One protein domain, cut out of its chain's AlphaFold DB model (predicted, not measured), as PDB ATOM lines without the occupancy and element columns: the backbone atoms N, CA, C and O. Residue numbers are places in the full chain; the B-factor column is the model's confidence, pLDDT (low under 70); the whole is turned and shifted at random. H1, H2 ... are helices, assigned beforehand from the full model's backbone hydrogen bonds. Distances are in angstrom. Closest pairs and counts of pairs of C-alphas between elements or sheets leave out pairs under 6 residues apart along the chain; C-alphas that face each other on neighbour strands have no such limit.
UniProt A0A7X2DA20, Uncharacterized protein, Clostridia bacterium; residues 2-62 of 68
ATOM      1  N   ASP A   2      -5.721  -8.415  30.372       62.66
ATOM      2  CA  ASP A   2      -4.976  -7.244  30.846       62.66
ATOM      3  C   ASP A   2      -3.971  -7.693  31.905       62.66
ATOM      4  O   ASP A   2      -4.312  -8.506  32.766       62.66
ATOM      5  N   THR A   3      -2.740  -7.207  31.796       73.88
ATOM      6  CA  THR A   3      -1.623  -7.503  32.701       73.88
ATOM      7  C   THR A   3      -1.122  -6.180  33.290       73.88
ATOM      8  O   THR A   3      -1.922  -5.482  33.905       73.88
ATOM      9  N   MET A   4       0.139  -5.777  33.142       84.06
ATOM     10  CA  MET A   4       0.721  -4.686  33.946       84.06
ATOM     11  C   MET A   4       0.417  -3.273  33.449       84.06
ATOM     12  O   MET A   4       0.168  -2.386  34.252       84.06
ATOM     13  N   THR A   5       0.390  -3.032  32.139       83.69
ATOM     14  CA  THR A   5       0.148  -1.674  31.585       83.69
ATOM     15  C   THR A   5      -1.269  -1.144  31.849       83.69
ATOM     16  O   THR A   5      -1.574   0.011  31.569       83.69
ATOM     17  N   LYS A   6      -2.160  -1.991  32.385       85.56
ATOM     18  CA  LYS A   6      -3.566  -1.672  32.689       85.56
ATOM     19  C   LYS A   6      -4.030  -2.165  34.064       85.56
ATOM     20  O   LYS A   6      -5.214  -2.054  34.382       85.56
ATOM     21  N   SER A   7      -3.139  -2.722  34.885       86.25
ATOM     22  CA  SER A   7      -3.463  -3.160  36.247       86.25
ATOM     23  C   SER A   7      -2.271  -3.004  37.190       86.25
ATOM     24  O   SER A   7      -1.128  -2.972  36.757       86.25
ATOM     25  N   ASP A   8      -2.539  -2.964  38.493       85.88
ATOM     26  CA  ASP A   8      -1.507  -2.915  39.541       85.88
ATOM     27  C   ASP A   8      -1.175  -4.322  40.066       85.88
ATOM     28  O   ASP A   8      -1.238  -4.633  41.259       85.88
ATOM     29  N   TRP A   9      -0.951  -5.255  39.143       89.94
ATOM     30  CA  TRP A   9      -0.500  -6.599  39.489       89.94
ATOM     31  C   TRP A   9       1.017  -6.616  39.655       89.94
ATOM     32  O   TRP A   9       1.707  -5.668  39.334       89.94
ATOM     33  N   THR A  10       1.571  -7.668  40.243       89.81
ATOM     34  CA  THR A  10       3.026  -7.782  40.445       89.81
ATOM     35  C   THR A  10       3.476  -9.123  39.896       89.81
ATOM     36  O   THR A  10       3.897 -10.000  40.649       89.81
ATOM     37  N   TYR A  11       3.269  -9.344  38.599       92.81
ATOM     38  CA  TYR A  11       3.508 -10.646  37.971       92.81
ATOM     39  C   TYR A  11       4.982 -10.929  37.714       92.81
ATOM     40  O   TYR A  11       5.460 -12.013  38.049       92.81
ATOM     41  N   ASP A  12       5.710  -9.957  37.182       95.19
ATOM     42  CA  ASP A  12       7.140 -10.067  36.929       95.19
ATOM     43  C   ASP A  12       7.905  -9.975  38.251       95.19
ATOM     44  O   ASP A  12       7.692  -9.060  39.051       95.19
ATOM     45  N   ARG A  13       8.784 -10.950  38.519       96.19
ATOM     46  CA  ARG A  13       9.537 -11.048  39.779       96.19
ATOM     47  C   ARG A  13      10.988 -11.426  39.547       96.19
ATOM     48  O   ARG A  13      11.294 -12.269  38.709       96.19
ATOM     49  N   MET A  14      11.859 -10.850  40.367       97.38
ATOM     50  CA  MET A  14      13.248 -11.264  40.514       97.38
ATOM     51  C   MET A  14      13.398 -11.900  41.891       97.38
ATOM     52  O   MET A  14      12.984 -11.323  42.896       97.38
ATOM     53  N   VAL A  15      13.958 -13.105  41.929       96.62
ATOM     54  CA  VAL A  15      14.236 -13.840  43.165       96.62
ATOM     55  C   VAL A  15      15.729 -14.116  43.196       96.62
ATOM     56  O   VAL A  15      16.286 -14.581  42.205       96.62
ATOM     57  N   MET A  16      16.365 -13.807  44.320       95.25
ATOM     58  CA  MET A  16      17.808 -13.930  44.504       95.25
ATOM     59  C   MET A  16      18.113 -14.946  45.600       95.25
ATOM     60  O   MET A  16      17.321 -15.125  46.530       95.25
ATOM     61  N   MET A  17      19.258 -15.617  45.475       95.19
ATOM     62  CA  MET A  17      19.824 -16.414  46.559       95.19
ATOM     63  C   MET A  17      20.499 -15.500  47.585       95.19
ATOM     64  O   MET A  17      20.809 -14.347  47.289       95.19
ATOM     65  N   ASP A  18      20.707 -16.016  48.797       94.25
ATOM     66  CA  ASP A  18      21.311 -15.253  49.894       94.25
ATOM     67  C   ASP A  18      22.726 -14.764  49.544       94.25
ATOM     68  O   ASP A  18      23.048 -13.617  49.834       94.25
ATOM     69  N   SER A  19      23.537 -15.567  48.842       92.56
ATOM     70  CA  SER A  19      24.856 -15.127  48.358       92.56
ATOM     71  C   SER A  19      24.724 -13.912  47.436       92.56
ATOM     72  O   SER A  19      25.167 -12.822  47.794       92.56
ATOM     73  N   THR A  20      23.965 -14.044  46.345       92.56
ATOM     74  CA  THR A  20      23.752 -12.950  45.385       92.56
ATOM     75  C   THR A  20      23.200 -11.671  46.032       92.56
ATOM     76  O   THR A  20      23.536 -10.549  45.647       92.56
ATOM     77  N   PHE A  21      22.321 -11.823  47.031       93.88
ATOM     78  CA  PHE A  21      21.734 -10.699  47.761       93.88
ATOM     79  C   PHE A  21      22.755  -9.952  48.634       93.88
ATOM     80  O   PHE A  21      22.683  -8.727  48.733       93.88
ATOM     81  N   ASN A  22      23.682 -10.665  49.279       92.12
ATOM     82  CA  ASN A  22      24.629 -10.061  50.218       92.12
ATOM     83  C   ASN A  22      25.898  -9.517  49.541       92.12
ATOM     84  O   ASN A  22      26.521  -8.601  50.087       92.12
ATOM     85  N   HIS A  23      26.282 -10.051  48.381       91.75
ATOM     86  CA  HIS A  23      27.586  -9.784  47.770       91.75
ATOM     87  C   HIS A  23      27.493  -8.834  46.558       91.75
ATOM     88  O   HIS A  23      28.084  -7.740  46.563       91.75
ATOM     89  N   GLU A  24      26.684  -9.178  45.555       94.56
ATOM     90  CA  GLU A  24      26.617  -8.466  44.275       94.56
ATOM     91  C   GLU A  24      25.475  -7.453  44.219       94.56
ATOM     92  O   GLU A  24      25.644  -6.385  43.621       94.56
ATOM     93  N   TYR A  25      24.318  -7.754  44.816       95.56
ATOM     94  CA  TYR A  25      23.142  -6.887  44.735       95.56
ATOM     95  C   TYR A  25      23.405  -5.503  45.351       95.56
ATOM     96  O   TYR A  25      23.904  -5.353  46.469       95.56
ATOM     97  N   ILE A  26      23.044  -4.450  44.613       96.44
ATOM     98  CA  ILE A  26      23.045  -3.083  45.135       96.44
ATOM     99  C   ILE A  26      21.716  -2.848  45.850       96.44
ATOM    100  O   ILE A  26      20.658  -2.838  45.219       96.44
ATOM    101  N   GLU A  27      21.780  -2.631  47.162       96.38
ATOM    102  CA  GLU A  27      20.603  -2.416  48.004       96.38
ATOM    103  C   GLU A  27      19.674  -1.331  47.430       96.38
ATOM    104  O   GLU A  27      20.125  -0.286  46.956       96.38
ATOM    105  N   ASN A  28      18.362  -1.584  47.482       96.06
ATOM    106  CA  ASN A  28      17.303  -0.709  46.960       96.06
ATOM    107  C   ASN A  28      17.371  -0.404  45.447       96.06
ATOM    108  O   ASN A  28      16.743   0.551  44.997       96.06
ATOM    109  N   SER A  29      18.107  -1.190  44.650       97.81
ATOM    110  CA  SER A  29      18.162  -1.000  43.191       97.81
ATOM    111  C   SER A  29      17.094  -1.765  42.410       97.81
ATOM    112  O   SER A  29      16.885  -1.459  41.236       97.81
ATOM    113  N   ALA A  30      16.431  -2.748  43.028       98.06
ATOM    114  CA  ALA A  30      15.347  -3.486  42.396       98.06
ATOM    115  C   ALA A  30      14.121  -2.586  42.172       98.06
ATOM    116  O   ALA A  30      13.604  -1.998  43.122       98.06
ATOM    117  N   SER A  31      13.649  -2.492  40.930       97.19
ATOM    118  CA  SER A  31      12.529  -1.629  40.547       97.19
ATOM    119  C   SER A  31      11.824  -2.125  39.278       97.19
ATOM    120  O   SER A  31      12.244  -3.096  38.642       97.19
ATOM    121  N   VAL A  32      10.742  -1.440  38.918       96.94
ATOM    122  CA  VAL A  32      10.030  -1.559  37.642       96.94
ATOM    123  C   VAL A  32      10.496  -0.429  36.723       96.94
ATOM    124  O   VAL A  32      10.682   0.702  37.168       96.94
ATOM    125  N   PHE A  33      10.707  -0.732  35.446       97.56
ATOM    126  CA  PHE A  33      11.017   0.246  34.409       97.56
ATOM    127  C   PHE A  33       9.743   0.603  33.634       97.56
ATOM    128  O   PHE A  33       9.345  -0.104  32.704       97.56
ATOM    129  N   TYR A  34       9.109   1.709  34.022       96.62
ATOM    130  CA  TYR A  34       7.934   2.267  33.351       96.62
ATOM    131  C   TYR A  34       8.364   2.990  32.069       96.62
ATOM    132  O   TYR A  34       8.573   4.200  32.049       96.62
ATOM    133  N   PHE A  35       8.594   2.223  30.997       97.56
ATOM    134  CA  PHE A  35       9.154   2.747  29.742       97.56
ATOM    135  C   PHE A  35       8.308   3.867  29.121       97.56
ATOM    136  O   PHE A  35       8.826   4.721  28.407       97.56
ATOM    137  N   ASP A  36       7.004   3.854  29.358       97.19
ATOM    138  CA  ASP A  36       6.070   4.878  28.922       97.19
ATOM    139  C   ASP A  36       6.303   6.201  29.653       97.19
ATOM    140  O   ASP A  36       6.421   7.237  29.002       97.19
ATOM    141  N   GLU A  37       6.468   6.167  30.973       96.94
ATOM    142  CA  GLU A  37       6.808   7.344  31.776       96.94
ATOM    143  C   GLU A  37       8.208   7.873  31.441       96.94
ATOM    144  O   GLU A  37       8.375   9.060  31.150       96.94
ATOM    145  N   GLU A  38       9.205   6.986  31.411       98.06
ATOM    146  CA  GLU A  38      10.616   7.319  31.163       98.06
ATOM    147  C   GLU A  38      10.837   7.971  29.790       98.06
ATOM    148  O   GLU A  38      11.694   8.844  29.632       98.06
ATOM    149  N   TYR A  39      10.039   7.586  28.790       97.56
ATOM    150  CA  TYR A  39      10.116   8.141  27.438       97.56
ATOM    151  C   TYR A  39       8.981   9.119  27.092       97.56
ATOM    152  O   TYR A  39       8.954   9.643  25.975       97.56
ATOM    153  N   GLY A  40       8.064   9.408  28.019       97.75
ATOM    154  CA  GLY A  40       6.941  10.330  27.809       97.75
ATOM    155  C   GLY A  40       5.927   9.866  26.754       97.75
ATOM    156  O   GLY A  40       5.359  10.692  26.029       97.75
ATOM    157  N   ILE A  41       5.713   8.555  26.631       97.56
ATOM    158  CA  ILE A  41       4.754   7.946  25.708       97.56
ATOM    159  C   ILE A  41       3.357   8.013  26.330       97.56
ATOM    160  O   ILE A  41       3.063   7.319  27.291       97.56
ATOM    161  N   ASN A  42       2.471   8.814  25.738       95.56
ATOM    162  CA  ASN A  42       1.082   8.948  26.199       95.56
ATOM    163  C   ASN A  42       0.070   8.175  25.330       95.56
ATOM    164  O   ASN A  42      -1.126   8.201  25.605       95.56
ATOM    165  N   ASP A  43       0.523   7.547  24.241       96.56
ATOM    166  CA  ASP A  43      -0.336   6.743  23.368       96.56
ATOM    167  C   ASP A  43      -0.443   5.317  23.917       96.56
ATOM    168  O   ASP A  43       0.457   4.501  23.726       96.56
ATOM    169  N   GLU A  44      -1.563   5.015  24.577       92.31
ATOM    170  CA  GLU A  44      -1.845   3.690  25.142       92.31
ATOM    171  C   GLU A  44      -1.756   2.554  24.111       92.31
ATOM    172  O   GLU A  44      -1.390   1.431  24.462       92.31
ATOM    173  N   THR A  45      -2.085   2.819  22.840       94.94
ATOM    174  CA  THR A  45      -1.989   1.798  21.785       94.94
ATOM    175  C   THR A  45      -0.531   1.472  21.526       94.94
ATOM    176  O   THR A  45      -0.166   0.300  21.487       94.94
ATOM    177  N   PHE A  46       0.310   2.500  21.421       96.69
ATOM    178  CA  PHE A  46       1.739   2.311  21.215       96.69
ATOM    179  C   PHE A  46       2.412   1.647  22.422       96.69
ATOM    180  O   PHE A  46       3.232   0.752  22.235       96.69
ATOM    181  N   VAL A  47       2.026   2.008  23.654       95.94
ATOM    182  CA  VAL A  47       2.493   1.315  24.870       95.94
ATOM    183  C   VAL A  47       2.228  -0.186  24.757       95.94
ATOM    184  O   VAL A  47       3.137  -0.989  24.952       95.94
ATOM    185  N   TRP A  48       1.016  -0.564  24.344       93.25
ATOM    186  CA  TRP A  48       0.618  -1.965  24.215       93.25
ATOM    187  C   TRP A  48       1.276  -2.695  23.033       93.25
ATOM    188  O   TRP A  48       1.513  -3.900  23.107       93.25
ATOM    189  N   GLU A  49       1.601  -1.982  21.951       95.69
ATOM    190  CA  GLU A  49       2.380  -2.527  20.832       95.69
ATOM    191  C   GLU A  49       3.833  -2.827  21.221       95.69
ATOM    192  O   GLU A  49       4.429  -3.757  20.670       95.69
ATOM    193  N   VAL A  50       4.401  -2.074  22.170       95.94
ATOM    194  CA  VAL A  50       5.717  -2.377  22.749       95.94
ATOM    195  C   VAL A  50       5.620  -3.608  23.647       95.94
ATOM    196  O   VAL A  50       6.354  -4.577  23.440       95.94
ATOM    197  N   SER A  51       4.735  -3.580  24.647       95.06
ATOM    198  CA  SER A  51       4.445  -4.714  25.528       95.06
ATOM    199  C   SER A  51       3.240  -4.421  26.424       95.06
ATOM    200  O   SER A  51       2.968  -3.275  26.762       95.06
ATOM    201  N   ASP A  52       2.555  -5.459  26.897       93.19
ATOM    202  CA  ASP A  52       1.582  -5.351  27.984       93.19
ATOM    203  C   ASP A  52       2.223  -5.426  29.388       93.19
ATOM    204  O   ASP A  52       1.534  -5.173  30.382       93.19
ATOM    205  N   HIS A  53       3.535  -5.687  29.468       95.44
ATOM    206  CA  HIS A  53       4.334  -5.757  30.693       95.44
ATOM    207  C   HIS A  53       5.403  -4.657  30.790       95.44
ATOM    208  O   HIS A  53       6.049  -4.307  29.804       95.44
ATOM    209  N   TYR A  54       5.654  -4.170  32.009       96.00
ATOM    210  CA  TYR A  54       6.826  -3.345  32.308       96.00
ATOM    211  C   TYR A  54       7.999  -4.235  32.748       96.00
ATOM    212  O   TYR A  54       7.798  -5.117  33.587       96.00
ATOM    213  N   PRO A  55       9.229  -4.025  32.239       97.25
ATOM    214  CA  PRO A  55      10.395  -4.755  32.719       97.25
ATOM    215  C   PRO A  55      10.649  -4.509  34.206       97.25
ATOM    216  O   PRO A  55      10.511  -3.391  34.692       97.25
ATOM    217  N   ILE A  56      11.118  -5.530  34.915       97.75
ATOM    218  CA  ILE A  56      11.764  -5.352  36.217       97.75
ATOM    219  C   ILE A  56      13.278  -5.350  36.037       97.75
ATOM    220  O   ILE A  56      13.809  -6.014  35.144       97.75
ATOM    221  N   TYR A  57      13.989  -4.637  36.899       98.19
ATOM    222  CA  TYR A  57      15.446  -4.591  36.872       98.19
ATOM    223  C   TYR A  57      16.022  -4.449  38.278       98.19
ATOM    224  O   TYR A  57      15.312  -4.106  39.218       98.19
ATOM    225  N   ALA A  58      17.316  -4.726  38.406       98.06
ATOM    226  CA  ALA A  58      18.132  -4.486  39.589       98.06
ATOM    227  C   ALA A  58      19.581  -4.255  39.143       98.06
ATOM    228  O   ALA A  58      19.973  -4.695  38.059       98.06
ATOM    229  N   ASN A  59      20.377  -3.582  39.972       97.44
ATOM    230  CA  ASN A  59      21.793  -3.357  39.706       97.44
ATOM    231  C   ASN A  59      22.657  -4.294  40.552       97.44
ATOM    232  O   ASN A  59      22.413  -4.482  41.745       97.44
ATOM    233  N   PHE A  60      23.709  -4.819  39.931       95.19
ATOM    234  CA  PHE A  60      24.658  -5.741  40.545       95.19
ATOM    235  C   PHE A  60      26.083  -5.237  40.336       95.19
ATOM    236  O   PHE A  60      26.412  -4.671  39.289       95.19
ATOM    237  N   LYS A  61      26.942  -5.437  41.332       94.00
ATOM    238  CA  LYS A  61      28.382  -5.215  41.209       94.00
ATOM    239  C   LYS A  61      28.979  -6.378  40.427       94.00
ATOM    240  O   LYS A  61      28.782  -7.527  40.785       94.00
ATOM    241  N   THR A  62      29.731  -6.070  39.378       90.75
ATOM    242  CA  THR A  62      30.375  -7.077  38.511       90.75
ATOM    243  C   THR A  62      31.891  -6.914  38.443       90.75
ATOM    244  O   THR A  62      32.579  -7.612  37.707       90.75
TER     245      THR A  62
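Overview. This is residues 2 to 62 of the 68 residues of an uncharacterized protein of Clostridia bacterium (UniProt A0A7X2DA20). With little regular structure, this is an elongated body of long, stretched-out runs of chain: residues 9 to 17 run to the small helix H1 at one end, residues 24 to 34 come back to H2, and residues 51 to 62 run out again from H3. H2 and H3 sit towards the other end. The printed part has 61 residues, with three named helices in the order H1, H2, H3 and no named strand; the class is all helix, on only 18 residues. It is loose, with a radius of gyration of the C-alphas of 14.2 A, and spans 41 by 22 by 15 A.

Arrangement. H1, residues 18 to 23, is apart from H2, residues 35 to 39, and from H3, residues 44 to 50. H2 and H3 are close but not clearly touching; their closest C-alphas, of Asp 36 and Val 47, are 6.5 A apart. Residues 31 to 32 pair with residues 56 to 57, antiparallel. In H1, H2 and H3 every O i to N i+4 pair is within hydrogen-bond range.

Along the chain. H1 begins at C-alpha 18 (21.311, -15.253, 49.894) and measures 8.6 A, H2 5.9 A. H3, 10.0 A, ends at C-alpha 50 (5.717, -2.377, 22.749).

Size, cuts and confidence. The C-alphas farthest apart, of Ser 19 and Asp 43, are 41.7 A apart. The printed part has no cut. H1 to H2 is a long link, H2 to H3 a tight one. Residues 37 to 43, of which 37 to 39 belong to H2, stand free. Residue 2 has pLDDT under 70.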